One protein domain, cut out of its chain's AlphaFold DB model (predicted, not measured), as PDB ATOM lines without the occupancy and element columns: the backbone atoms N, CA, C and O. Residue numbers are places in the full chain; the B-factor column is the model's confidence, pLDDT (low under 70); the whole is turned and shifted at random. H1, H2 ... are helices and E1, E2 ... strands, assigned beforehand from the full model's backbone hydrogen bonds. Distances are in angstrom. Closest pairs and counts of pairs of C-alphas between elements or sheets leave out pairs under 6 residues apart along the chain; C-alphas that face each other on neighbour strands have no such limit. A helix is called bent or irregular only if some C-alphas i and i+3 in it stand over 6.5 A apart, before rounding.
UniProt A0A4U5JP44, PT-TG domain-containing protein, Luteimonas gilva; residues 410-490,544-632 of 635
ATOM      1  N   GLU A 410      -8.248 -16.081 -20.656       94.00
ATOM      2  CA  GLU A 410      -8.298 -14.955 -19.715       94.00
ATOM      3  C   GLU A 410      -6.899 -14.564 -19.200       94.00
ATOM      4  O   GLU A 410      -6.561 -13.383 -19.094       94.00
ATOM      5  N   LEU A 411      -6.049 -15.556 -18.907       94.50
ATOM      6  CA  LEU A 411      -4.663 -15.327 -18.479       94.50
ATOM      7  C   LEU A 411      -3.765 -14.823 -19.613       94.50
ATOM      8  O   LEU A 411      -2.768 -14.143 -19.362       94.50
ATOM      9  N   LEU A 412      -4.083 -15.168 -20.861       93.31
ATOM     10  CA  LEU A 412      -3.435 -14.583 -22.024       93.31
ATOM     11  C   LEU A 412      -3.749 -13.092 -22.100       93.31
ATOM     12  O   LEU A 412      -2.822 -12.287 -22.204       93.31
ATOM     13  N   GLU A 413      -5.034 -12.736 -22.059       89.69
ATOM     14  CA  GLU A 413      -5.497 -11.350 -22.136       89.69
ATOM     15  C   GLU A 413      -4.807 -10.501 -21.059       89.69
ATOM     16  O   GLU A 413      -4.192  -9.475 -21.366       89.69
ATOM     17  N   SER A 414      -4.804 -10.988 -19.813       89.50
ATOM     18  CA  SER A 414      -4.195 -10.285 -18.682       89.50
ATOM     19  C   SER A 414      -2.673 -10.129 -18.792       89.50
ATOM     20  O   SER A 414      -2.102  -9.216 -18.194       89.50
ATOM     21  N   LYS A 415      -2.009 -10.981 -19.582       91.25
ATOM     22  CA  LYS A 415      -0.563 -10.931 -19.833       91.25
ATOM     23  C   LYS A 415      -0.192 -10.047 -21.022       91.25
ATOM     24  O   LYS A 415       0.764  -9.280 -20.933       91.25
ATOM     25  N   ILE A 416      -0.921 -10.150 -22.132       91.81
ATOM     26  CA  ILE A 416      -0.596  -9.445 -23.378       91.81
ATOM     27  C   ILE A 416      -1.000  -7.977 -23.313       91.81
ATOM     28  O   ILE A 416      -0.242  -7.127 -23.775       91.81
ATOM     29  N   LEU A 417      -2.147  -7.648 -22.713       87.00
ATOM     30  CA  LEU A 417      -2.606  -6.260 -22.647       87.00
ATOM     31  C   LEU A 417      -1.590  -5.322 -21.973       87.00
ATOM     32  O   LEU A 417      -1.291  -4.281 -22.563       87.00
ATOM     33  N   PRO A 418      -0.992  -5.657 -20.809       87.62
ATOM     34  CA  PRO A 418       0.082  -4.851 -20.233       87.62
ATOM     35  C   PRO A 418       1.283  -4.698 -21.168       87.62
ATOM     36  O   PRO A 418       1.798  -3.592 -21.307       87.62
ATOM     37  N   TRP A 419       1.688  -5.768 -21.863       90.56
ATOM     38  CA  TRP A 419       2.813  -5.707 -22.799       90.56
ATOM     39  C   TRP A 419       2.567  -4.707 -23.920       90.56
ATOM     40  O   TRP A 419       3.482  -3.981 -24.281       90.56
ATOM     41  N   LEU A 420       1.345  -4.619 -24.450       87.12
ATOM     42  CA  LEU A 420       1.019  -3.682 -25.532       87.12
ATOM     43  C   LEU A 420       1.014  -2.211 -25.103       87.12
ATOM     44  O   LEU A 420       1.051  -1.332 -25.963       87.12
ATOM     45  N   ARG A 421       0.981  -1.932 -23.796       82.06
ATOM     46  CA  ARG A 421       1.199  -0.577 -23.264       82.06
ATOM     47  C   ARG A 421       2.678  -0.213 -23.244       82.06
ATOM     48  O   ARG A 421       3.023   0.964 -23.261       82.06
ATOM     49  N   GLU A 422       3.550  -1.214 -23.206       84.62
ATOM     50  CA  GLU A 422       4.988  -1.033 -23.269       84.62
ATOM     51  C   GLU A 422       5.454  -1.028 -24.724       84.62
ATOM     52  O   GLU A 422       5.061  -1.863 -25.540       84.62
ATOM     53  N   ARG A 423       6.400  -0.148 -25.052       82.31
ATOM     54  CA  ARG A 423       7.052  -0.164 -26.369       82.31
ATOM     55  C   ARG A 423       7.664  -1.529 -26.693       82.31
ATOM     56  O   ARG A 423       7.680  -1.941 -27.849       82.31
ATOM     57  N   ALA A 424       8.165  -2.224 -25.675       90.06
ATOM     58  CA  ALA A 424       8.749  -3.546 -25.821       90.06
ATOM     59  C   ALA A 424       7.726  -4.613 -26.248       90.06
ATOM     60  O   ALA A 424       8.143  -5.630 -26.788       90.06
ATOM     61  N   GLY A 425       6.416  -4.415 -26.064       91.69
ATOM     62  CA  GLY A 425       5.407  -5.451 -26.312       91.69
ATOM     63  C   GLY A 425       5.364  -5.975 -27.744       91.69
ATOM     64  O   GLY A 425       5.365  -7.188 -27.956       91.69
ATOM     65  N   SER A 426       5.382  -5.084 -28.741       91.81
ATOM     66  CA  SER A 426       5.380  -5.489 -30.156       91.81
ATOM     67  C   SER A 426       6.638  -6.284 -30.514       91.81
ATOM     68  O   SER A 426       6.556  -7.328 -31.161       91.81
ATOM     69  N   PHE A 427       7.797  -5.852 -30.009       93.06
ATOM     70  CA  PHE A 427       9.068  -6.557 -30.164       93.06
ATOM     71  C   PHE A 427       9.098  -7.882 -29.396       93.06
ATOM     72  O   PHE A 427       9.611  -8.867 -29.910       93.06
ATOM     73  N   ALA A 428       8.513  -7.963 -28.201       95.19
ATOM     74  CA  ALA A 428       8.419  -9.199 -27.425       95.19
ATOM     75  C   ALA A 428       7.654 -10.274 -28.204       95.19
ATOM     76  O   ALA A 428       8.089 -11.426 -28.299       95.19
ATOM     77  N   LEU A 429       6.562  -9.859 -28.847       95.25
ATOM     78  CA  LEU A 429       5.764 -10.690 -29.739       95.25
ATOM     79  C   LEU A 429       6.433 -10.873 -31.112       95.25
ATOM     80  O   LEU A 429       6.118 -11.808 -31.839       95.25
ATOM     81  N   GLY A 430       7.423 -10.063 -31.481       94.31
ATOM     82  CA  GLY A 430       8.057 -10.136 -32.799       94.31
ATOM     83  C   GLY A 430       7.064  -9.844 -33.917       94.31
ATOM     84  O   GLY A 430       7.063 -10.532 -34.937       94.31
ATOM     85  N   VAL A 431       6.175  -8.879 -33.684       92.94
ATOM     86  CA  VAL A 431       5.231  -8.364 -34.675       92.94
ATOM     87  C   VAL A 431       5.682  -6.976 -35.110       92.94
ATOM     88  O   VAL A 431       6.071  -6.143 -34.292       92.94
ATOM     89  N   GLN A 432       5.641  -6.727 -36.414       87.50
ATOM     90  CA  GLN A 432       5.982  -5.426 -36.976       87.50
ATOM     91  C   GLN A 432       4.717  -4.606 -37.183       87.50
ATOM     92  O   GLN A 432       3.716  -5.096 -37.705       87.50
ATOM     93  N   VAL A 433       4.785  -3.342 -36.782       86.31
ATOM     94  CA  VAL A 433       3.672  -2.398 -36.840       86.31
ATOM     95  C   VAL A 433       4.162  -1.173 -37.598       86.31
ATOM     96  O   VAL A 433       5.242  -0.673 -37.268       86.31
ATOM     97  N   PRO A 434       3.434  -0.695 -38.620       85.38
ATOM     98  CA  PRO A 434       3.806   0.534 -39.304       85.38
ATOM     99  C   PRO A 434       3.897   1.714 -38.328       85.38
ATOM    100  O   PRO A 434       3.172   1.771 -37.334       85.38
ATOM    101  N   ALA A 435       4.779   2.671 -38.619       77.06
ATOM    102  CA  ALA A 435       4.934   3.865 -37.793       77.06
ATOM    103  C   ALA A 435       3.597   4.621 -37.649       77.06
ATOM    104  O   ALA A 435       2.846   4.751 -38.615       77.06
ATOM    105  N   GLY A 436       3.300   5.099 -36.436       74.75
ATOM    106  CA  GLY A 436       2.051   5.805 -36.119       74.75
ATOM    107  C   GLY A 436       0.809   4.912 -36.030       74.75
ATOM    108  O   GLY A 436      -0.298   5.421 -35.881       74.75
ATOM    109  N   LYS A 437       0.950   3.582 -36.131       83.12
ATOM    110  CA  LYS A 437      -0.148   2.637 -35.904       83.12
ATOM    111  C   LYS A 437      -0.020   2.005 -34.523       83.12
ATOM    112  O   LYS A 437       1.076   1.669 -34.076       83.12
ATOM    113  N   LYS A 438      -1.163   1.806 -33.869       84.19
ATOM    114  CA  LYS A 438      -1.259   1.181 -32.549       84.19
ATOM    115  C   LYS A 438      -1.760  -0.249 -32.681       84.19
ATOM    116  O   LYS A 438      -2.705  -0.506 -33.424       84.19
ATOM    117  N   LEU A 439      -1.130  -1.157 -31.944       90.12
ATOM    118  CA  LEU A 439      -1.635  -2.513 -31.784       90.12
ATOM    119  C   LEU A 439      -2.801  -2.539 -30.803       90.12
ATOM    120  O   LEU A 439      -2.709  -1.993 -29.704       90.12
ATOM    121  N   GLU A 440      -3.857  -3.238 -31.184       87.88
ATOM    122  CA  GLU A 440      -4.974  -3.613 -30.332       87.88
ATOM    123  C   GLU A 440      -5.022  -5.137 -30.202       87.88
ATOM    124  O   GLU A 440      -4.910  -5.866 -31.192       87.88
ATOM    125  N   PHE A 441      -5.145  -5.615 -28.962       92.31
ATOM    126  CA  PHE A 441      -5.499  -7.000 -28.679       92.31
ATOM    127  C   PHE A 441      -7.013  -7.082 -28.556       92.31
ATOM    128  O   PHE A 441      -7.614  -6.315 -27.806       92.31
ATOM    129  N   ILE A 442      -7.613  -8.007 -29.292       90.75
ATOM    130  CA  ILE A 442      -9.047  -8.263 -29.248       90.75
ATOM    131  C   ILE A 442      -9.225  -9.662 -28.644       90.75
ATOM    132  O   ILE A 442      -8.661 -10.616 -29.186       90.75
ATOM    133  N   PRO A 443      -9.965  -9.795 -27.530       88.44
ATOM    134  CA  PRO A 443     -10.190 -11.080 -26.872       88.44
ATOM    135  C   PRO A 443     -11.038 -12.032 -27.722       88.44
ATOM    136  O   PRO A 443     -11.958 -11.591 -28.416       88.44
ATOM    137  N   GLY A 444     -10.802 -13.337 -27.604       87.81
ATOM    138  CA  GLY A 444     -11.492 -14.379 -28.367       87.81
ATOM    139  C   GLY A 444     -13.010 -14.330 -28.266       87.81
ATOM    140  O   GLY A 444     -13.700 -14.347 -29.285       87.81
ATOM    141  N   HIS A 445     -13.549 -14.156 -27.057       82.56
ATOM    142  CA  HIS A 445     -15.001 -14.054 -26.844       82.56
ATOM    143  C   HIS A 445     -15.692 -12.920 -27.632       82.56
ATOM    144  O   HIS A 445     -16.914 -12.967 -27.822       82.56
ATOM    145  N   MET A 446     -14.942 -11.908 -28.084       83.88
ATOM    146  CA  MET A 446     -15.451 -10.818 -28.919       83.88
ATOM    147  C   MET A 446     -15.375 -11.118 -30.417       83.88
ATOM    148  O   MET A 446     -16.043 -10.430 -31.180       83.88
ATOM    149  N   ILE A 447     -14.581 -12.100 -30.846       84.50
ATOM    150  CA  ILE A 447     -14.259 -12.342 -32.256       84.50
ATOM    151  C   ILE A 447     -15.154 -13.438 -32.799       84.50
ATOM    152  O   ILE A 447     -14.956 -14.624 -32.528       84.50
ATOM    153  N   ARG A 448     -16.118 -13.048 -33.626       85.12
ATOM    154  CA  ARG A 448     -17.032 -13.979 -34.278       85.12
ATOM    155  C   ARG A 448     -16.976 -13.840 -35.792       85.12
ATOM    156  O   ARG A 448     -16.759 -12.756 -36.333       85.12
ATOM    157  N   ASP A 449     -17.188 -14.951 -36.488       83.94
ATOM    158  CA  ASP A 449     -17.479 -14.913 -37.914       83.94
ATOM    159  C   ASP A 449     -18.861 -14.283 -38.162       83.94
ATOM    160  O   ASP A 449     -19.655 -14.046 -37.246       83.94
ATOM    161  N   ILE A 450     -19.180 -14.030 -39.429       80.06
ATOM    162  CA  ILE A 450     -20.492 -13.507 -39.846       80.06
ATOM    163  C   ILE A 450     -21.674 -14.434 -39.496       80.06
ATOM    164  O   ILE A 450     -22.821 -14.021 -39.614       80.06
ATOM    165  N   LYS A 451     -21.411 -15.683 -39.087       77.81
ATOM    166  CA  LYS A 451     -22.402 -16.672 -38.634       77.81
ATOM    167  C   LYS A 451     -22.435 -16.786 -37.103       77.81
ATOM    168  O   LYS A 451     -22.963 -17.765 -36.578       77.81
ATOM    169  N   GLY A 452     -21.804 -15.850 -36.393       73.50
ATOM    170  CA  GLY A 452     -21.781 -15.794 -34.936       73.50
ATOM    171  C   GLY A 452     -20.846 -16.797 -34.256       73.50
ATOM    172  O   GLY A 452     -20.865 -16.878 -33.030       73.50
ATOM    173  N   ARG A 453     -20.016 -17.553 -34.984       76.56
ATOM    174  CA  ARG A 453     -19.102 -18.542 -34.385       76.56
ATOM    175  C   ARG A 453     -17.802 -17.889 -33.946       76.56
ATOM    176  O   ARG A 453     -17.210 -17.149 -34.725       76.56
ATOM    177  N   GLN A 454     -17.334 -18.209 -32.742       83.50
ATOM    178  CA  GLN A 454     -16.001 -17.804 -32.293       83.50
ATOM    179  C   GLN A 454     -14.934 -18.422 -33.210       83.50
ATOM    180  O   GLN A 454     -15.012 -19.612 -33.522       83.50
ATOM    181  N   ILE A 455     -13.985 -17.606 -33.676       84.88
ATOM    182  CA  ILE A 455     -12.944 -18.050 -34.624       84.88
ATOM    183  C   ILE A 455     -11.657 -18.434 -33.902       84.88
ATOM    184  O   ILE A 455     -11.007 -19.389 -34.298       84.88
ATOM    185  N   THR A 456     -11.280 -17.669 -32.882       90.56
ATOM    186  CA  THR A 456      -9.977 -17.765 -32.223       90.56
ATOM    187  C   THR A 456     -10.078 -17.267 -30.783       90.56
ATOM    188  O   THR A 456     -11.085 -16.653 -30.409       90.56
ATOM    189  N   ASP A 457      -9.045 -17.518 -29.983       91.88
ATOM    190  CA  ASP A 457      -8.971 -17.113 -28.574       91.88
ATOM    191  C   ASP A 457      -8.405 -15.692 -28.409       91.88
ATOM    192  O   ASP A 457      -8.517 -15.071 -27.354       91.88
ATOM    193  N   GLY A 458      -7.845 -15.121 -29.474       93.50
ATOM    194  CA  GLY A 458      -7.525 -13.701 -29.526       93.50
ATOM    195  C   GLY A 458      -6.821 -13.309 -30.813       93.50
ATOM    196  O   GLY A 458      -6.165 -14.123 -31.461       93.50
ATOM    197  N   ILE A 459      -6.906 -12.032 -31.175       94.88
ATOM    198  CA  ILE A 459      -6.116 -11.471 -32.279       94.88
ATOM    199  C   ILE A 459      -5.354 -10.241 -31.830       94.88
ATOM    200  O   ILE A 459      -5.808  -9.465 -30.991       94.88
ATOM    201  N   LEU A 460      -4.196 -10.053 -32.448       95.69
ATOM    202  CA  LEU A 460      -3.461  -8.805 -32.425       95.69
ATOM    203  C   LEU A 460      -3.589  -8.145 -33.785       95.69
ATOM    204  O   LEU A 460      -3.267  -8.755 -34.811       95.69
ATOM    205  N   ALA A 461      -4.015  -6.893 -33.796       95.12
ATOM    206  CA  ALA A 461      -4.227  -6.169 -35.031       95.12
ATOM    207  C   ALA A 461      -3.932  -4.676 -34.889       95.12
ATOM    208  O   ALA A 461      -3.701  -4.182 -33.793       95.12
ATOM    209  N   TYR A 462      -3.923  -3.953 -36.003       92.38
ATOM    210  CA  TYR A 462      -3.938  -2.490 -36.014       92.38
ATOM    211  C   TYR A 462      -4.926  -1.986 -37.064       92.38
ATOM    212  O   TYR A 462      -5.227  -2.681 -38.036       92.38
ATOM    213  N   ARG A 463      -5.431  -0.764 -36.886       90.00
ATOM    214  CA  ARG A 463      -6.386  -0.161 -37.824       90.00
ATOM    215  C   ARG A 463      -5.676   0.579 -38.948       90.00
ATOM    216  O   ARG A 463      -4.818   1.436 -38.716       90.00
ATOM    217  N   ASP A 464      -6.072   0.287 -40.179       88.12
ATOM    218  CA  ASP A 464      -5.578   0.973 -41.364       88.12
ATOM    219  C   ASP A 464      -6.658   1.097 -42.438       88.12
ATOM    220  O   ASP A 464      -7.282   0.108 -42.816       88.12
ATOM    221  N   ALA A 465      -6.898   2.329 -42.898       86.25
ATOM    222  CA  ALA A 465      -7.927   2.658 -43.890       86.25
ATOM    223  C   ALA A 465      -9.311   2.033 -43.590       86.25
ATOM    224  O   ALA A 465      -9.946   1.445 -44.463       86.25
ATOM    225  N   GLY A 466      -9.758   2.111 -42.330       82.62
ATOM    226  CA  GLY A 466     -11.041   1.548 -41.886       82.62
ATOM    227  C   GLY A 466     -11.075   0.019 -41.774       82.62
ATOM    228  O   GLY A 466     -12.119  -0.528 -41.436       82.62
ATOM    229  N   LYS A 467      -9.953  -0.670 -42.024       90.56
ATOM    230  CA  LYS A 467      -9.809  -2.124 -41.905       90.56
ATOM    231  C   LYS A 467      -8.935  -2.505 -40.718       90.56
ATOM    232  O   LYS A 467      -8.020  -1.774 -40.340       90.56
ATOM    233  N   LEU A 468      -9.180  -3.685 -40.172       91.56
ATOM    234  CA  LEU A 468      -8.376  -4.286 -39.123       91.56
ATOM    235  C   LEU A 468      -7.310  -5.212 -39.732       91.56
ATOM    236  O   LEU A 468      -7.628  -6.261 -40.286       91.56
ATOM    237  N   GLN A 469      -6.041  -4.823 -39.647       94.00
ATOM    238  CA  GLN A 469      -4.901  -5.593 -40.149       94.00
ATOM    239  C   GLN A 469      -4.430  -6.584 -39.081       94.00
ATOM    240  O   GLN A 469      -3.785  -6.188 -38.110       94.00
ATOM    241  N   ILE A 470      -4.748  -7.868 -39.253       94.25
ATOM    242  CA  ILE A 470      -4.421  -8.933 -38.299       94.25
ATOM    243  C   ILE A 470      -2.952  -9.337 -38.458       94.25
ATOM    244  O   ILE A 470      -2.552  -9.936 -39.463       94.25
ATOM    245  N   VAL A 471      -2.146  -9.042 -37.438       95.19
ATOM    246  CA  VAL A 471      -0.710  -9.361 -37.406       95.19
ATOM    247  C   VAL A 471      -0.396 -10.599 -36.584       95.19
ATOM    248  O   VAL A 471       0.615 -11.251 -36.848       95.19
ATOM    249  N   ALA A 472      -1.253 -10.955 -35.627       95.38
ATOM    250  CA  ALA A 472      -1.133 -12.219 -34.924       95.38
ATOM    251  C   ALA A 472      -2.475 -12.808 -34.496       95.38
ATOM    252  O   ALA A 472      -3.453 -12.086 -34.312       95.38
ATOM    253  N   VAL A 473      -2.482 -14.124 -34.320       93.81
ATOM    254  CA  VAL A 473      -3.613 -14.927 -33.847       93.81
ATOM    255  C   VAL A 473      -3.139 -15.764 -32.662       93.81
ATOM    256  O   VAL A 473      -2.028 -16.302 -32.691       93.81
ATOM    257  N   PHE A 474      -3.959 -15.857 -31.623       94.06
ATOM    258  CA  PHE A 474      -3.659 -16.582 -30.397       94.06
ATOM    259  C   PHE A 474      -4.624 -17.745 -30.202       94.06
ATOM    260  O   PHE A 474      -5.832 -17.577 -30.289       94.06
ATOM    261  N   GLU A 475      -4.073 -18.908 -29.875       91.06
ATOM    262  CA  GLU A 475      -4.821 -20.145 -29.660       91.06
ATOM    263  C   GLU A 475      -4.402 -20.773 -28.329       91.06
ATOM    264  O   GLU A 475      -3.253 -21.188 -28.153       91.06
ATOM    265  N   ALA A 476      -5.325 -20.858 -27.380       91.25
ATOM    266  CA  ALA A 476      -5.131 -21.450 -26.071       91.25
ATOM    267  C   ALA A 476      -5.247 -22.976 -26.124       91.25
ATOM    268  O   ALA A 476      -6.224 -23.559 -26.588       91.25
ATOM    269  N   LYS A 477      -4.220 -23.660 -25.612       88.56
ATOM    270  CA  LYS A 477      -4.090 -25.119 -25.635       88.56
ATOM    271  C   LYS A 477      -3.814 -25.648 -24.236       88.56
ATOM    272  O   LYS A 477      -2.676 -25.801 -23.794       88.56
ATOM    273  N   ALA A 478      -4.903 -25.988 -23.555       81.62
ATOM    274  CA  ALA A 478      -4.909 -26.446 -22.171       81.62
ATOM    275  C   ALA A 478      -4.479 -27.906 -21.951       81.62
ATOM    276  O   ALA A 478      -4.500 -28.365 -20.814       81.62
ATOM    277  N   GLY A 479      -4.102 -28.671 -22.981       71.81
ATOM    278  CA  GLY A 479      -3.753 -30.078 -22.779       71.81
ATOM    279  C   GLY A 479      -3.186 -30.799 -23.996       71.81
ATOM    280  O   GLY A 479      -3.188 -30.293 -25.118       71.81
ATOM    281  N   LYS A 480      -2.722 -32.038 -23.768       66.19
ATOM    282  CA  LYS A 480      -2.147 -32.916 -24.809       66.19
ATOM    283  C   LYS A 480      -3.128 -33.214 -25.955       66.19
ATOM    284  O   LYS A 480      -2.675 -33.488 -27.063       66.19
ATOM    285  N   ARG A 481      -4.440 -33.196 -25.687       66.12
ATOM    286  CA  ARG A 481      -5.505 -33.420 -26.684       66.12
ATOM    287  C   ARG A 481      -5.710 -32.193 -27.570       66.12
ATOM    288  O   ARG A 481      -5.486 -32.308 -28.768       66.12
ATOM    289  N   ALA A 482      -5.936 -31.020 -26.976       64.94
ATOM    290  CA  ALA A 482      -6.021 -29.748 -27.701       64.94
ATOM    291  C   ALA A 482      -4.772 -29.481 -28.568       64.94
ATOM    292  O   ALA A 482      -4.860 -29.000 -29.694       64.94
ATOM    293  N   ALA A 483      -3.588 -29.861 -28.077       58.84
ATOM    294  CA  ALA A 483      -2.340 -29.806 -28.838       58.84
ATOM    295  C   ALA A 483      -2.338 -30.694 -30.101       58.84
ATOM    296  O   ALA A 483      -1.695 -30.345 -31.084       58.84
ATOM    297  N   ARG A 484      -3.041 -31.838 -30.094       57.84
ATOM    298  CA  ARG A 484      -3.128 -32.766 -31.239       57.84
ATOM    299  C   ARG A 484      -4.087 -32.289 -32.332       57.84
ATOM    300  O   ARG A 484      -3.853 -32.615 -33.497       57.84
ATOM    301  N   GLU A 485      -5.121 -31.525 -31.984       62.75
ATOM    302  CA  GLU A 485      -6.129 -30.987 -32.920       62.75
ATOM    303  C   GLU A 485      -5.557 -29.977 -33.923       62.75
ATOM    304  O   GLU A 485      -6.138 -29.731 -34.978       62.75
ATOM    305  N   LEU A 486      -4.359 -29.455 -33.650       54.81
ATOM    306  CA  LEU A 486      -3.628 -28.590 -34.571       54.81
ATOM    307  C   LEU A 486      -3.206 -29.306 -35.866       54.81
ATOM    308  O   LEU A 486      -3.012 -28.637 -36.869       54.81
ATOM    309  N   SER A 487      -3.063 -30.638 -35.860       48.84
ATOM    310  CA  SER A 487      -2.359 -31.372 -36.932       48.84
ATOM    311  C   SER A 487      -3.120 -32.515 -37.586       48.84
ATOM    312  O   SER A 487      -2.703 -33.009 -38.637       48.84
ATOM    313  N   LYS A 488      -4.200 -32.998 -36.968       53.53
ATOM    314  CA  LYS A 488      -4.980 -34.073 -37.572       53.53
ATOM    315  C   LYS A 488      -5.924 -33.473 -38.609       53.53
ATOM    316  O   LYS A 488      -6.879 -32.795 -38.253       53.53
ATOM    317  N   ALA A 489      -5.711 -33.833 -39.872       49.72
ATOM    318  CA  ALA A 489      -6.833 -34.098 -40.760       49.72
ATOM    319  C   ALA A 489      -7.624 -35.233 -40.100       49.72
ATOM    320  O   ALA A 489      -7.211 -36.393 -40.159       49.72
ATOM    321  N   SER A 490      -8.639 -34.907 -39.301       48.94
ATOM    322  CA  SER A 490      -9.392 -35.931 -38.587       48.94
ATOM    323  C   SER A 490     -10.032 -36.868 -39.612       48.94
ATOM    324  O   SER A 490     -10.681 -36.443 -40.569       48.94
ATOM    325  N   GLY A 544      -6.831 -29.246 -40.377       66.62
ATOM    326  CA  GLY A 544      -6.057 -28.666 -39.263       66.62
ATOM    327  C   GLY A 544      -6.660 -27.333 -38.793       66.62
ATOM    328  O   GLY A 544      -7.244 -26.593 -39.582       66.62
ATOM    329  N   GLN A 545      -6.650 -27.043 -37.489       67.94
ATOM    330  CA  GLN A 545      -7.346 -25.860 -36.948       67.94
ATOM    331  C   GLN A 545      -6.755 -24.532 -37.460       67.94
ATOM    332  O   GLN A 545      -7.487 -23.713 -38.004       67.94
ATOM    333  N   VAL A 546      -5.430 -24.370 -37.403       66.81
ATOM    334  CA  VAL A 546      -4.738 -23.115 -37.761       66.81
ATOM    335  C   VAL A 546      -4.959 -22.737 -39.222       66.81
ATOM    336  O   VAL A 546      -5.381 -21.622 -39.526       66.81
ATOM    337  N   ARG A 547      -4.735 -23.684 -40.139       71.06
ATOM    338  CA  ARG A 547      -4.985 -23.474 -41.565       71.06
ATOM    339  C   ARG A 547      -6.431 -23.073 -41.848       71.06
ATOM    340  O   ARG A 547      -6.659 -22.220 -42.698       71.06
ATOM    341  N   ARG A 548      -7.404 -23.644 -41.137       72.81
ATOM    342  CA  ARG A 548      -8.820 -23.306 -41.322       72.81
ATOM    343  C   ARG A 548      -9.179 -21.946 -40.785       72.81
ATOM    344  O   ARG A 548      -9.958 -21.259 -41.431       72.81
ATOM    345  N   ASP A 549      -8.649 -21.555 -39.638       72.12
ATOM    346  CA  ASP A 549      -8.922 -20.226 -39.100       72.12
ATOM    347  C   ASP A 549      -8.304 -19.169 -40.014       72.12
ATOM    348  O   ASP A 549      -8.961 -18.185 -40.342       72.12
ATOM    349  N   ILE A 550      -7.132 -19.447 -40.591       70.75
ATOM    350  CA  ILE A 550      -6.562 -18.641 -41.676       70.75
ATOM    351  C   ILE A 550      -7.460 -18.639 -42.902       70.75
ATOM    352  O   ILE A 550      -7.759 -17.568 -43.408       70.75
ATOM    353  N   GLU A 551      -7.896 -19.795 -43.397       72.81
ATOM    354  CA  GLU A 551      -8.772 -19.877 -44.567       72.81
ATOM    355  C   GLU A 551     -10.119 -19.193 -44.305       72.81
ATOM    356  O   GLU A 551     -10.644 -18.563 -45.207       72.81
ATOM    357  N   ARG A 552     -10.656 -19.199 -43.083       72.19
ATOM    358  CA  ARG A 552     -11.867 -18.450 -42.706       72.19
ATOM    359  C   ARG A 552     -11.609 -16.947 -42.665       72.19
ATOM    360  O   ARG A 552     -12.432 -16.176 -43.152       72.19
ATOM    361  N   LEU A 553     -10.463 -16.535 -42.130       71.25
ATOM    362  CA  LEU A 553     -10.035 -15.136 -42.102       71.25
ATOM    363  C   LEU A 553      -9.664 -14.628 -43.518       71.25
ATOM    364  O   LEU A 553      -9.844 -13.443 -43.810       71.25
ATOM    365  N   ALA A 554      -9.200 -15.514 -44.413       66.19
ATOM    366  CA  ALA A 554      -8.648 -15.206 -45.739       66.19
ATOM    367  C   ALA A 554      -9.599 -15.453 -46.929       66.19
ATOM    368  O   ALA A 554      -9.556 -14.676 -47.879       66.19
ATOM    369  N   GLN A 555     -10.484 -16.463 -46.914       62.16
ATOM    370  CA  GLN A 555     -11.545 -16.668 -47.934       62.16
ATOM    371  C   GLN A 555     -12.528 -15.504 -47.978       62.16
ATOM    372  O   GLN A 555     -13.250 -15.308 -48.949       62.16
ATOM    373  N   ALA A 556     -12.519 -14.695 -46.934       51.69
ATOM    374  CA  ALA A 556     -13.266 -13.472 -46.880       51.69
ATOM    375  C   ALA A 556     -12.570 -12.336 -47.705       51.69
ATOM    376  O   ALA A 556     -13.110 -11.247 -47.841       51.69
ATOM    377  N   GLY A 557     -11.446 -12.615 -48.386       39.75
ATOM    378  CA  GLY A 557     -10.571 -11.716 -49.164       39.75
ATOM    379  C   GLY A 557     -11.138 -10.983 -50.394       39.75
ATOM    380  O   GLY A 557     -10.361 -10.503 -51.214       39.75
ATOM    381  N   GLY A 558     -12.458 -10.838 -50.513       47.56
ATOM    382  CA  GLY A 558     -13.077  -9.752 -51.291       47.56
ATOM    383  C   GLY A 558     -13.438  -8.535 -50.422       47.56
ATOM    384  O   GLY A 558     -13.351  -7.396 -50.870       47.56
ATOM    385  N   SER A 559     -13.798  -8.773 -49.159       53.03
ATOM    386  CA  SER A 559     -13.934  -7.820 -48.047       53.03
ATOM    387  C   SER A 559     -14.279  -8.643 -46.810       53.03
ATOM    388  O   SER A 559     -15.451  -8.907 -46.537       53.03
ATOM    389  N   SER A 560     -13.253  -9.123 -46.103       76.25
ATOM    390  CA  SER A 560     -13.461 -10.009 -44.964       76.25
ATOM    391  C   SER A 560     -14.074  -9.198 -43.858       76.25
ATOM    392  O   SER A 560     -13.493  -8.174 -43.552       76.25
ATOM    393  N   ALA A 561     -15.178  -9.603 -43.244       85.31
ATOM    394  CA  ALA A 561     -15.676  -8.904 -42.067       85.31
ATOM    395  C   ALA A 561     -15.789  -9.858 -40.884       85.31
ATOM    396  O   ALA A 561     -16.242 -10.994 -41.034       85.31
ATOM    397  N   LEU A 562     -15.356  -9.391 -39.718       85.62
ATOM    398  CA  LEU A 562     -15.560 -10.069 -38.445       85.62
ATOM    399  C   LEU A 562     -16.600  -9.308 -37.648       85.62
ATOM    400  O   LEU A 562     -16.632  -8.079 -37.683       85.62
ATOM    401  N   ASN A 563     -17.422 -10.041 -36.910       81.19
ATOM    402  CA  ASN A 563     -18.208  -9.438 -35.858       81.19
ATOM    403  C   ASN A 563     -17.309  -9.315 -34.622       81.19
ATOM    404  O   ASN A 563     -16.901 -10.327 -34.050       81.19
ATOM    405  N   ILE A 564     -16.957  -8.082 -34.272       81.06
ATOM    406  CA  ILE A 564     -16.130  -7.744 -33.119       81.06
ATOM    407  C   ILE A 564     -17.031  -7.068 -32.095       81.06
ATOM    408  O   ILE A 564     -17.390  -5.896 -32.220       81.06
ATOM    409  N   GLY A 565     -17.448  -7.841 -31.092       80.25
ATOM    410  CA  GLY A 565     -18.483  -7.425 -30.149       80.25
ATOM    411  C   GLY A 565     -19.843  -7.269 -30.837       80.25
ATOM    412  O   GLY A 565     -20.555  -8.254 -31.026       80.25
ATOM    413  N   SER A 566     -20.218  -6.029 -31.160       72.25
ATOM    414  CA  SER A 566     -21.460  -5.689 -31.870       72.25
ATOM    415  C   SER A 566     -21.235  -5.105 -33.265       72.25
ATOM    416  O   SER A 566     -22.207  -4.818 -33.963       72.25
ATOM    417  N   GLU A 567     -19.983  -4.889 -33.666       77.00
ATOM    418  CA  GLU A 567     -19.639  -4.219 -34.916       77.00
ATOM    419  C   GLU A 567     -19.153  -5.214 -35.964       77.00
ATOM    420  O   GLU A 567     -18.349  -6.097 -35.683       77.00
ATOM    421  N   ILE A 568     -19.598  -5.029 -37.205       83.19
ATOM    422  CA  ILE A 568     -19.067  -5.763 -38.352       83.19
ATOM    423  C   ILE A 568     -17.898  -4.951 -38.909       83.19
ATOM    424  O   ILE A 568     -18.099  -3.912 -39.536       83.19
ATOM    425  N   ILE A 569     -16.673  -5.415 -38.665       86.06
ATOM    426  CA  ILE A 569     -15.444  -4.698 -39.010       86.06
ATOM    427  C   ILE A 569     -14.742  -5.417 -40.161       86.06
ATOM    428  O   ILE A 569     -14.485  -6.620 -40.047       86.06
ATOM    429  N   PRO A 570     -14.383  -4.717 -41.252       90.62
ATOM    430  CA  PRO A 570     -13.608  -5.327 -42.312       90.62
ATOM    431  C   PRO A 570     -12.184  -5.628 -41.827       90.62
ATOM    432  O   PRO A 570     -11.538  -4.790 -41.200       90.62
ATOM    433  N   VAL A 571     -11.668  -6.811 -42.129       90.88
ATOM    434  CA  VAL A 571     -10.368  -7.312 -41.696       90.88
ATOM    435  C   VAL A 571      -9.490  -7.679 -42.888       90.88
ATOM    436  O   VAL A 571      -9.962  -7.944 -43.992       90.88
ATOM    437  N   SER A 572      -8.184  -7.684 -42.661       91.06
ATOM    438  CA  SER A 572      -7.169  -8.083 -43.626       91.06
ATOM    439  C   SER A 572      -6.142  -8.949 -42.910       91.06
ATOM    440  O   SER A 572      -5.640  -8.580 -41.849       91.06
ATOM    441  N   ILE A 573      -5.855 -10.120 -43.475       89.00
ATOM    442  CA  ILE A 573      -4.908 -11.094 -42.936       89.00
ATOM    443  C   ILE A 573      -3.952 -11.526 -44.047       89.00
ATOM    444  O   ILE A 573      -4.350 -11.691 -45.198       89.00
ATOM    445  N   SER A 574      -2.681 -11.727 -43.707       87.75
ATOM    446  CA  SER A 574      -1.676 -12.214 -44.647       87.75
ATOM    447  C   SER A 574      -1.113 -13.528 -44.115       87.75
ATOM    448  O   SER A 574      -0.274 -13.474 -43.219       87.75
ATOM    449  N   PRO A 575      -1.470 -14.695 -44.679       81.75
ATOM    450  CA  PRO A 575      -1.031 -16.002 -44.170       81.75
ATOM    451  C   PRO A 575       0.488 -16.133 -43.957       81.75
ATOM    452  O   PRO A 575       0.939 -16.854 -43.080       81.75
ATOM    453  N   GLN A 576       1.287 -15.409 -44.746       83.25
ATOM    454  CA  GLN A 576       2.755 -15.427 -44.686       83.25
ATOM    455  C   GLN A 576       3.351 -14.438 -43.672       83.25
ATOM    456  O   GLN A 576       4.515 -14.563 -43.307       83.25
ATOM    457  N   LYS A 577       2.582 -13.417 -43.269       88.69
ATOM    458  CA  LYS A 577       3.037 -12.338 -42.372       88.69
ATOM    459  C   LYS A 577       2.389 -12.420 -40.992       88.69
ATOM    460  O   LYS A 577       2.967 -11.930 -40.030       88.69
ATOM    461  N   THR A 578       1.199 -13.004 -40.905       90.81
ATOM    462  CA  THR A 578       0.470 -13.189 -39.659       90.81
ATOM    463  C   THR A 578       1.142 -14.281 -38.842       90.81
ATOM    464  O   THR A 578       1.417 -15.376 -39.335       90.81
ATOM    465  N   LYS A 579       1.420 -13.956 -37.584       92.94
ATOM    466  CA  LYS A 579       2.078 -14.844 -36.637       92.94
ATOM    467  C   LYS A 579       1.056 -15.592 -35.792       92.94
ATOM    468  O   LYS A 579       0.044 -15.031 -35.393       92.94
ATOM    469  N   PHE A 580       1.337 -16.845 -35.483       90.44
ATOM    470  CA  PHE A 580       0.472 -17.683 -34.667       90.44
ATOM    471  C   PHE A 580       1.130 -17.950 -33.326       90.44
ATOM    472  O   PHE A 580       2.300 -18.328 -33.261       90.44
ATOM    473  N   PHE A 581       0.370 -17.758 -32.258       92.94
ATOM    474  CA  PHE A 581       0.813 -18.022 -30.904       92.94
ATOM    475  C   PHE A 581      -0.026 -19.125 -30.287       92.94
ATOM    476  O   PHE A 581      -1.229 -18.968 -30.105       92.94
ATOM    477  N   GLY A 582       0.615 -20.229 -29.916       91.75
ATOM    478  CA  GLY A 582      -0.001 -21.200 -29.023       91.75
ATOM    479  C   GLY A 582       0.226 -20.813 -27.578       91.75
ATOM    480  O   GLY A 582       1.369 -20.689 -27.137       91.75
ATOM    481  N   ILE A 583      -0.857 -20.666 -26.833       93.62
ATOM    482  CA  ILE A 583      -0.810 -20.366 -25.411       93.62
ATOM    483  C   ILE A 583      -0.928 -21.658 -24.637       93.62
ATOM    484  O   ILE A 583      -1.916 -22.379 -24.747       93.62
ATOM    485  N   VAL A 584       0.104 -21.975 -23.868       93.81
ATOM    486  CA  VAL A 584       0.241 -23.279 -23.217       93.81
ATOM    487  C   VAL A 584       0.546 -23.132 -21.727       93.81
ATOM    488  O   VAL A 584       1.060 -22.101 -21.290       93.81
ATOM    489  N   PRO A 585       0.278 -24.154 -20.902       93.69
ATOM    490  CA  PRO A 585       0.853 -24.205 -19.566       93.69
ATOM    491  C   PRO A 585       2.384 -24.329 -19.619       93.69
ATOM    492  O   PRO A 585       2.948 -24.919 -20.542       93.69
ATOM    493  N   LYS A 586       3.062 -23.850 -18.571       90.69
ATOM    494  CA  LYS A 586       4.532 -23.808 -18.429       90.69
ATOM    495  C   LYS A 586       5.252 -25.146 -18.654       90.69
ATOM    496  O   LYS A 586       6.427 -25.169 -18.997       90.69
ATOM    497  N   ASN A 587       4.575 -26.267 -18.428       87.25
ATOM    498  CA  ASN A 587       5.128 -27.619 -18.544       87.25
ATOM    499  C   ASN A 587       4.516 -28.437 -19.694       87.25
ATOM    500  O   ASN A 587       4.619 -29.666 -19.693       87.25
ATOM    501  N   ALA A 588       3.853 -27.788 -20.654       85.50
ATOM    502  CA  ALA A 588       3.328 -28.474 -21.826       85.50
ATOM    503  C   ALA A 588       4.454 -29.134 -22.644       85.50
ATOM    504  O   ALA A 588       5.571 -28.624 -22.732       85.50
ATOM    505  N   SER A 589       4.162 -30.276 -23.274       78.19
ATOM    506  CA  SER A 589       5.113 -30.946 -24.169       78.19
ATOM    507  C   SER A 589       5.188 -30.207 -25.510       78.19
ATOM    508  O   SER A 589       4.430 -30.478 -26.439       78.19
ATOM    509  N   VAL A 590       6.121 -29.263 -25.586       78.62
ATOM    510  CA  VAL A 590       6.320 -28.344 -26.718       78.62
ATOM    511  C   VAL A 590       6.767 -29.056 -27.997       78.62
ATOM    512  O   VAL A 590       6.276 -28.740 -29.078       78.62
ATOM    513  N   ASN A 591       7.624 -30.076 -27.881       77.06
ATOM    514  CA  ASN A 591       8.216 -30.765 -29.035       77.06
ATOM    515  C   ASN A 591       7.164 -31.351 -29.991       77.06
ATOM    516  O   ASN A 591       7.353 -31.342 -31.206       77.06
ATOM    517  N   THR A 592       6.047 -31.847 -29.449       68.50
ATOM    518  CA  THR A 592       4.965 -32.427 -30.258       68.50
ATOM    519  C   THR A 592       4.217 -31.346 -31.039       68.50
ATOM    520  O   THR A 592       3.895 -31.551 -32.206       68.50
ATOM    521  N   ILE A 593       3.989 -30.189 -30.412       69.62
ATOM    522  CA  ILE A 593       3.276 -29.051 -31.004       69.62
ATOM    523  C   ILE A 593       4.139 -28.395 -32.092       69.62
ATOM    524  O   ILE A 593       3.687 -28.201 -33.218       69.62
ATOM    525  N   GLU A 594       5.421 -28.145 -31.812       73.88
ATOM    526  CA  GLU A 594       6.346 -27.543 -32.783       73.88
ATOM    527  C   GLU A 594       6.574 -28.419 -34.022       73.88
ATOM    528  O   GLU A 594       6.589 -27.913 -35.147       73.88
ATOM    529  N   ALA A 595       6.754 -29.734 -33.844       70.56
ATOM    530  CA  ALA A 595       6.967 -30.659 -34.961       70.56
ATOM    531  C   ALA A 595       5.760 -30.718 -35.909       70.56
ATOM    532  O   ALA A 595       5.916 -30.925 -37.113       70.56
ATOM    533  N   GLN A 596       4.560 -30.531 -35.364       64.25
ATOM    534  CA  GLN A 596       3.317 -30.513 -36.122       64.25
ATOM    535  C   GLN A 596       3.167 -29.226 -36.933       64.25
ATOM    536  O   GLN A 596       2.879 -29.280 -38.125       64.25
ATOM    537  N   LEU A 597       3.450 -28.082 -36.319       68.62
ATOM    538  CA  LEU A 597       3.211 -26.772 -36.925       68.62
ATOM    539  C   LEU A 597       4.275 -26.369 -37.946       68.62
ATOM    540  O   LEU A 597       3.966 -25.687 -38.921       68.62
ATOM    541  N   LYS A 598       5.508 -26.879 -37.812       71.69
ATOM    542  CA  LYS A 598       6.548 -26.727 -38.845       71.69
ATOM    543  C   LYS A 598       6.108 -27.238 -40.224       71.69
ATOM    544  O   LYS A 598       6.639 -26.768 -41.228       71.69
ATOM    545  N   LYS A 599       5.144 -28.167 -40.300       72.25
ATOM    546  CA  LYS A 599       4.627 -28.690 -41.577       72.25
ATOM    547  C   LYS A 599       3.780 -27.678 -42.350       72.25
ATOM    548  O   LYS A 599       3.743 -27.751 -43.574       72.25
ATOM    549  N   GLU A 600       3.139 -26.731 -41.668       69.56
ATOM    550  CA  GLU A 600       2.176 -25.811 -42.289       69.56
ATOM    551  C   GLU A 600       2.808 -24.517 -42.832       69.56
ATOM    552  O   GLU A 600       2.124 -23.709 -43.449       69.56
ATOM    553  N   LYS A 601       4.127 -24.329 -42.663       78.94
ATOM    554  CA  LYS A 601       4.893 -23.143 -43.107       78.94
ATOM    555  C   LYS A 601       4.429 -21.800 -42.513       78.94
ATOM    556  O   LYS A 601       4.876 -20.755 -42.983       78.94
ATOM    557  N   PHE A 602       3.590 -21.802 -41.478       78.12
ATOM    558  CA  PHE A 602       3.217 -20.588 -40.750       78.12
ATOM    559  C   PHE A 602       4.315 -20.156 -39.771       78.12
ATOM    560  O   PHE A 602       5.031 -20.986 -39.205       78.12
ATOM    561  N   ALA A 603       4.432 -18.845 -39.546       87.00
ATOM    562  CA  ALA A 603       5.257 -18.310 -38.470       87.00
ATOM    563  C   ALA A 603       4.553 -18.588 -37.137       87.00
ATOM    564  O   ALA A 603       3.564 -17.934 -36.815       87.00
ATOM    565  N   TYR A 604       5.039 -19.572 -36.381       88.56
ATOM    566  CA  TYR A 604       4.410 -20.016 -35.141       88.56
ATOM    567  C   TYR A 604       5.367 -19.961 -33.955       88.56
ATOM    568  O   TYR A 604       6.531 -20.344 -34.075       88.56
ATOM    569  N   GLU A 605       4.854 -19.555 -32.797       91.56
ATOM    570  CA  GLU A 605       5.558 -19.601 -31.520       91.56
ATOM    571  C   GLU A 605       4.648 -20.055 -30.382       91.56
ATOM    572  O   GLU A 605       3.430 -19.920 -30.433       91.56
ATOM    573  N   LEU A 606       5.255 -20.575 -29.320       92.62
ATOM    574  CA  LEU A 606       4.551 -20.908 -28.090       92.62
ATOM    575  C   LEU A 606       4.863 -19.886 -27.015       92.62
ATOM    576  O   LEU A 606       6.027 -19.558 -26.798       92.62
ATOM    577  N   ILE A 607       3.831 -19.439 -26.310       93.94
ATOM    578  CA  ILE A 607       3.954 -18.602 -25.121       93.94
ATOM    579  C   ILE A 607       3.325 -19.365 -23.965       93.94
ATOM    580  O   ILE A 607       2.168 -19.774 -24.026       93.94
ATOM    581  N   ALA A 608       4.081 -19.548 -22.890       94.12
ATOM    582  CA  ALA A 608       3.528 -20.133 -21.686       94.12
ATOM    583  C   ALA A 608       2.858 -19.084 -20.794       94.12
ATOM    584  O   ALA A 608       3.337 -17.949 -20.656       94.12
ATOM    585  N   VAL A 609       1.796 -19.494 -20.106       93.94
ATOM    586  CA  VAL A 609       1.310 -18.805 -18.901       93.94
ATOM    587  C   VAL A 609       2.087 -19.276 -17.670       93.94
ATOM    588  O   VAL A 609       2.729 -20.328 -17.680       93.94
ATOM    589  N   GLU A 610       2.023 -18.520 -16.575       93.25
ATOM    590  CA  GLU A 610       2.691 -18.858 -15.309       93.25
ATOM    591  C   GLU A 610       1.953 -19.944 -14.499       93.25
ATOM    592  O   GLU A 610       1.910 -19.903 -13.275       93.25
ATOM    593  N   LEU A 611       1.354 -20.926 -15.172       94.19
ATOM    594  CA  LEU A 611       0.678 -22.056 -14.539       94.19
ATOM    595  C   LEU A 611       1.096 -23.362 -15.203       94.19
ATOM    596  O   LEU A 611       1.217 -23.454 -16.427       94.19
ATOM    597  N   LYS A 612       1.301 -24.390 -14.386       94.38
ATOM    598  CA  LYS A 612       1.427 -25.776 -14.838       94.38
ATOM    599  C   LYS A 612       0.053 -26.334 -15.197       94.38
ATOM    600  O   LYS A 612      -0.968 -25.917 -14.661       94.38
ATOM    601  N   ASP A 613       0.038 -27.365 -16.032       92.69
ATOM    602  CA  ASP A 613      -1.187 -28.071 -16.423       92.69
ATOM    603  C   ASP A 613      -1.975 -28.622 -15.215       92.69
ATOM    604  O   ASP A 613      -3.201 -28.529 -15.160       92.69
ATOM    605  N   SER A 614      -1.266 -29.124 -14.198       94.81
ATOM    606  CA  SER A 614      -1.862 -29.608 -12.947       94.81
ATOM    607  C   SER A 614      -2.491 -28.491 -12.109       94.81
ATOM    608  O   SER A 614      -3.516 -28.707 -11.468       94.81
ATOM    609  N   GLU A 615      -1.891 -27.299 -12.117       96.06
ATOM    610  CA  GLU A 615      -2.418 -26.127 -11.409       96.06
ATOM    611  C   GLU A 615      -3.661 -25.595 -12.126       96.06
ATOM    612  O   GLU A 615      -4.675 -25.359 -11.476       96.06
ATOM    613  N   LEU A 616      -3.629 -25.511 -13.464       95.56
ATOM    614  CA  LEU A 616      -4.807 -25.181 -14.276       95.56
ATOM    615  C   LEU A 616      -5.965 -26.139 -14.004       95.56
ATOM    616  O   LEU A 616      -7.090 -25.690 -13.812       95.56
ATOM    617  N   LYS A 617      -5.691 -27.449 -13.958       96.06
ATOM    618  CA  LYS A 617      -6.709 -28.451 -13.631       96.06
ATOM    619  C   LYS A 617      -7.300 -28.221 -12.239       96.06
ATOM    620  O   LYS A 617      -8.514 -28.170 -12.115       96.06
ATOM    621  N   SER A 618      -6.461 -28.008 -11.224       97.38
ATOM    622  CA  SER A 618      -6.919 -27.730  -9.854       97.38
ATOM    623  C   SER A 618      -7.807 -26.480  -9.774       97.38
ATOM    624  O   SER A 618      -8.844 -26.489  -9.115       97.38
ATOM    625  N   LEU A 619      -7.449 -25.410 -10.491       97.56
ATOM    626  CA  LEU A 619      -8.269 -24.196 -10.566       97.56
ATOM    627  C   LEU A 619      -9.598 -24.451 -11.294       97.56
ATOM    628  O   LEU A 619     -10.640 -23.986 -10.838       97.56
ATOM    629  N   ALA A 620      -9.586 -25.216 -12.388       96.56
ATOM    630  CA  ALA A 620     -10.797 -25.615 -13.107       96.56
ATOM    631  C   ALA A 620     -11.722 -26.498 -12.255       96.56
ATOM    632  O   ALA A 620     -12.929 -26.266 -12.225       96.56
ATOM    633  N   ASP A 621     -11.169 -27.436 -11.487       97.38
ATOM    634  CA  ASP A 621     -11.933 -28.268 -10.552       97.38
ATOM    635  C   ASP A 621     -12.619 -27.417  -9.466       97.38
ATOM    636  O   ASP A 621     -13.744 -27.719  -9.074       97.38
ATOM    637  N   LYS A 622     -12.011 -26.300  -9.034       97.56
ATOM    638  CA  LYS A 622     -12.652 -25.329  -8.121       97.56
ATOM    639  C   LYS A 622     -13.776 -24.521  -8.774       97.56
ATOM    640  O   LYS A 622     -14.716 -24.129  -8.090       97.56
ATOM    641  N   MET A 623     -13.685 -24.256 -10.076       97.62
ATOM    642  CA  MET A 623     -14.724 -23.550 -10.837       97.62
ATOM    643  C   MET A 623     -15.930 -24.446 -11.150       97.62
ATOM    644  O   MET A 623     -17.058 -23.958 -11.265       97.62
ATOM    645  N   LYS A 624     -15.698 -25.757 -11.266       96.31
ATOM    646  CA  LYS A 624     -16.682 -26.749 -11.699       96.31
ATOM    647  C   LYS A 624     -18.009 -26.722 -10.919       96.31
ATOM    648  O   LYS A 624     -19.032 -26.702 -11.595       96.31
ATOM    649  N   PRO A 625     -18.061 -26.658  -9.571       96.88
ATOM    650  CA  PRO A 625     -19.335 -26.671  -8.844       96.88
ATOM    651  C   PRO A 625     -20.246 -25.492  -9.204       96.88
ATOM    652  O   PRO A 625     -21.452 -25.660  -9.385       96.88
ATOM    653  N   LEU A 626     -19.671 -24.294  -9.365       93.44
ATOM    654  CA  LEU A 626     -20.433 -23.121  -9.790       93.44
ATOM    655  C   LEU A 626     -20.872 -23.255 -11.254       93.44
ATOM    656  O   LEU A 626     -22.005 -22.922 -11.590       93.44
ATOM    657  N   ALA A 627     -20.012 -23.797 -12.119       92.06
ATOM    658  CA  ALA A 627     -20.356 -24.058 -13.512       92.06
ATOM    659  C   ALA A 627     -21.483 -25.103 -13.661       92.06
ATOM    660  O   ALA A 627     -22.377 -24.919 -14.487       92.06
ATOM    661  N   GLU A 628     -21.490 -26.167 -12.846       90.75
ATOM    662  CA  GLU A 628     -22.576 -27.162 -12.778       90.75
ATOM    663  C   GLU A 628     -23.892 -26.496 -12.374       90.75
ATOM    664  O   GLU A 628     -24.904 -26.666 -13.053       90.75
ATOM    665  N   LYS A 629     -23.856 -25.670 -11.322       91.00
ATOM    666  CA  LYS A 629     -25.021 -24.926 -10.835       91.00
ATOM    667  C   LYS A 629     -25.592 -23.972 -11.887       91.00
ATOM    668  O   LYS A 629     -26.807 -23.906 -12.038       91.00
ATOM    669  N   LEU A 630     -24.739 -23.255 -12.620       84.06
ATOM    670  CA  LEU A 630     -25.163 -22.324 -13.675       84.06
ATOM    671  C   LEU A 630     -25.648 -23.028 -14.949       84.06
ATOM    672  O   LEU A 630     -26.417 -22.445 -15.708       84.06
ATOM    673  N   SER A 631     -25.201 -24.262 -15.187       81.12
ATOM    674  CA  SER A 631     -25.601 -25.063 -16.352       81.12
ATOM    675  C   SER A 631     -26.852 -25.906 -16.102       81.12
ATOM    676  O   SER A 631     -27.425 -26.445 -17.052       81.12
ATOM    677  N   ALA A 632     -27.263 -26.067 -14.841       78.94
ATOM    678  CA  ALA A 632     -28.478 -26.783 -14.496       78.94
ATOM    679  C   ALA A 632     -29.698 -26.052 -15.092       78.94
ATOM    680  O   ALA A 632     -29.779 -24.824 -14.989       78.94
TER     681      ALA A 632
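AT A GLANCE: This is residues 410 to 490 and 544 to 632 of the 635 residues of the protein "PT-TG domain-containing protein" of Luteimonas gilva (UniProt A0A4U5JP44). A strongly twisted sheet of seven strands makes the core, with its strands branching from the long, bent E3: the hairpin E4 and E5 joins one part of E3, and the pair E6 and E7 another. H1 packs on one face of the sheet, H4 and H5 on the opposite face, and residues 618 to 632, mostly of H6, stick out as an arm. The printed part has 170 residues, with six named helices and seven named strands; along the chain come H1 and H2, then E1 to E3, then H3 and H4, then E4 to E6, then H5, E7 and H6; the class is mixed, helices and strands, and the branched sheet has the antiparallel neighbour pairs E1 and E2, E2 and E3, and E4 and E5, and the parallel neighbour pairs E3 and E5, E3 and E6, and E6 and E7. The whole is compact, with a radius of gyration of the C-alphas of 16.5 A and spans of 46 by 39 by 38 A.

IN THESE COORDINATES: E3, residues 467 to 476, is 25.4 A long, begins at C-alpha 467 (-9.809, -2.124, -41.905) and bends by 63 degrees at residue 471. The other strands are E1, 439 to 443; E2, 458 to 464, 19.0 A; E4, 560 to 564; E5, 567 to 573, 18.1 A; E6, 579 to 585, 19.5 A; and E7, 603 to 609, 20.0 A. H1, residues 410 to 421, starts at C-alpha 410 (-8.298, -14.955, -19.715) and is 17.6 A long. The other helices are H2, 424 to 429; H3, 480 to 484; H4, 545 to 554, 13.9 A; H5, 590 to 600, 16.3 A; and H6, 613 to 631, 24.6 A, ending at C-alpha 631 (-25.601, -25.063, -16.352). H6 is only just irregular, with C-alphas 622 and 625 6.9 A apart, and has a kink of 45 degrees near residue 625.

HOW THE PARTS SIT: E2 lies on one side of E3, antiparallel, with N 460 and O 472 at 2.9 A; E5 and E6 lie on the other side, both parallel to E3, with N 470 and O 572 at 2.8 A and N 475 and O 581 at 2.9 A. E1, E2 and E3 form a meander, each strand the antiparallel neighbour of the one before; N 440 and O 461 are 2.8 A apart. E4 and E5 are an antiparallel hairpin, with N 562 and O 569 at 2.9 A. E6, H5 and E7 form a strand-helix-strand unit, two parallel neighbour strands with a helix between, with a right-handed crossover; N 582 and O 605 are 2.9 A apart. H1 is on the sheet; its closest C-alphas to E1 are Glu 413 and Pro 443, 6.7 A. On the opposite face, H4 is over E3 at a height over the sheet of 8.5 A and H5 is over E7 at 9.0 A, both along the strands. H2, H3 and H6 only graze the sheet, H3 only just on it with 5 pairs of C-alphas within 10 A. H1 and H2 touch only at the corner, closest at the C-alphas of Trp 419 and Gly 425, 4.4 A; H3 and H5 only just touch, with 3 pairs of C-alphas within 8 A, the closest Ala 483 and Ile 593, 6.1 A. Every O i to N i+4 pair is within hydrogen-bond range in H2, H3 and H4, against 6 of 8 in H1, 5 of 7 in H5 and 13 of 15 in H6.

THE WHOLE: The two C-alphas farthest apart, those of Ala 435 and Ala 632, are 51.0 A apart. Residues 491 to 543 are not printed, in the link across the cut from H3 to H4; C-alphas 490 and 544 are 8.0 A apart. The link E1 to E2, residues 444 to 457, is long. The mean pLDDT of the printed part is 83.3, with 25 residues under 70, among them 480 to 490, 544 to 546 and 554 to 559.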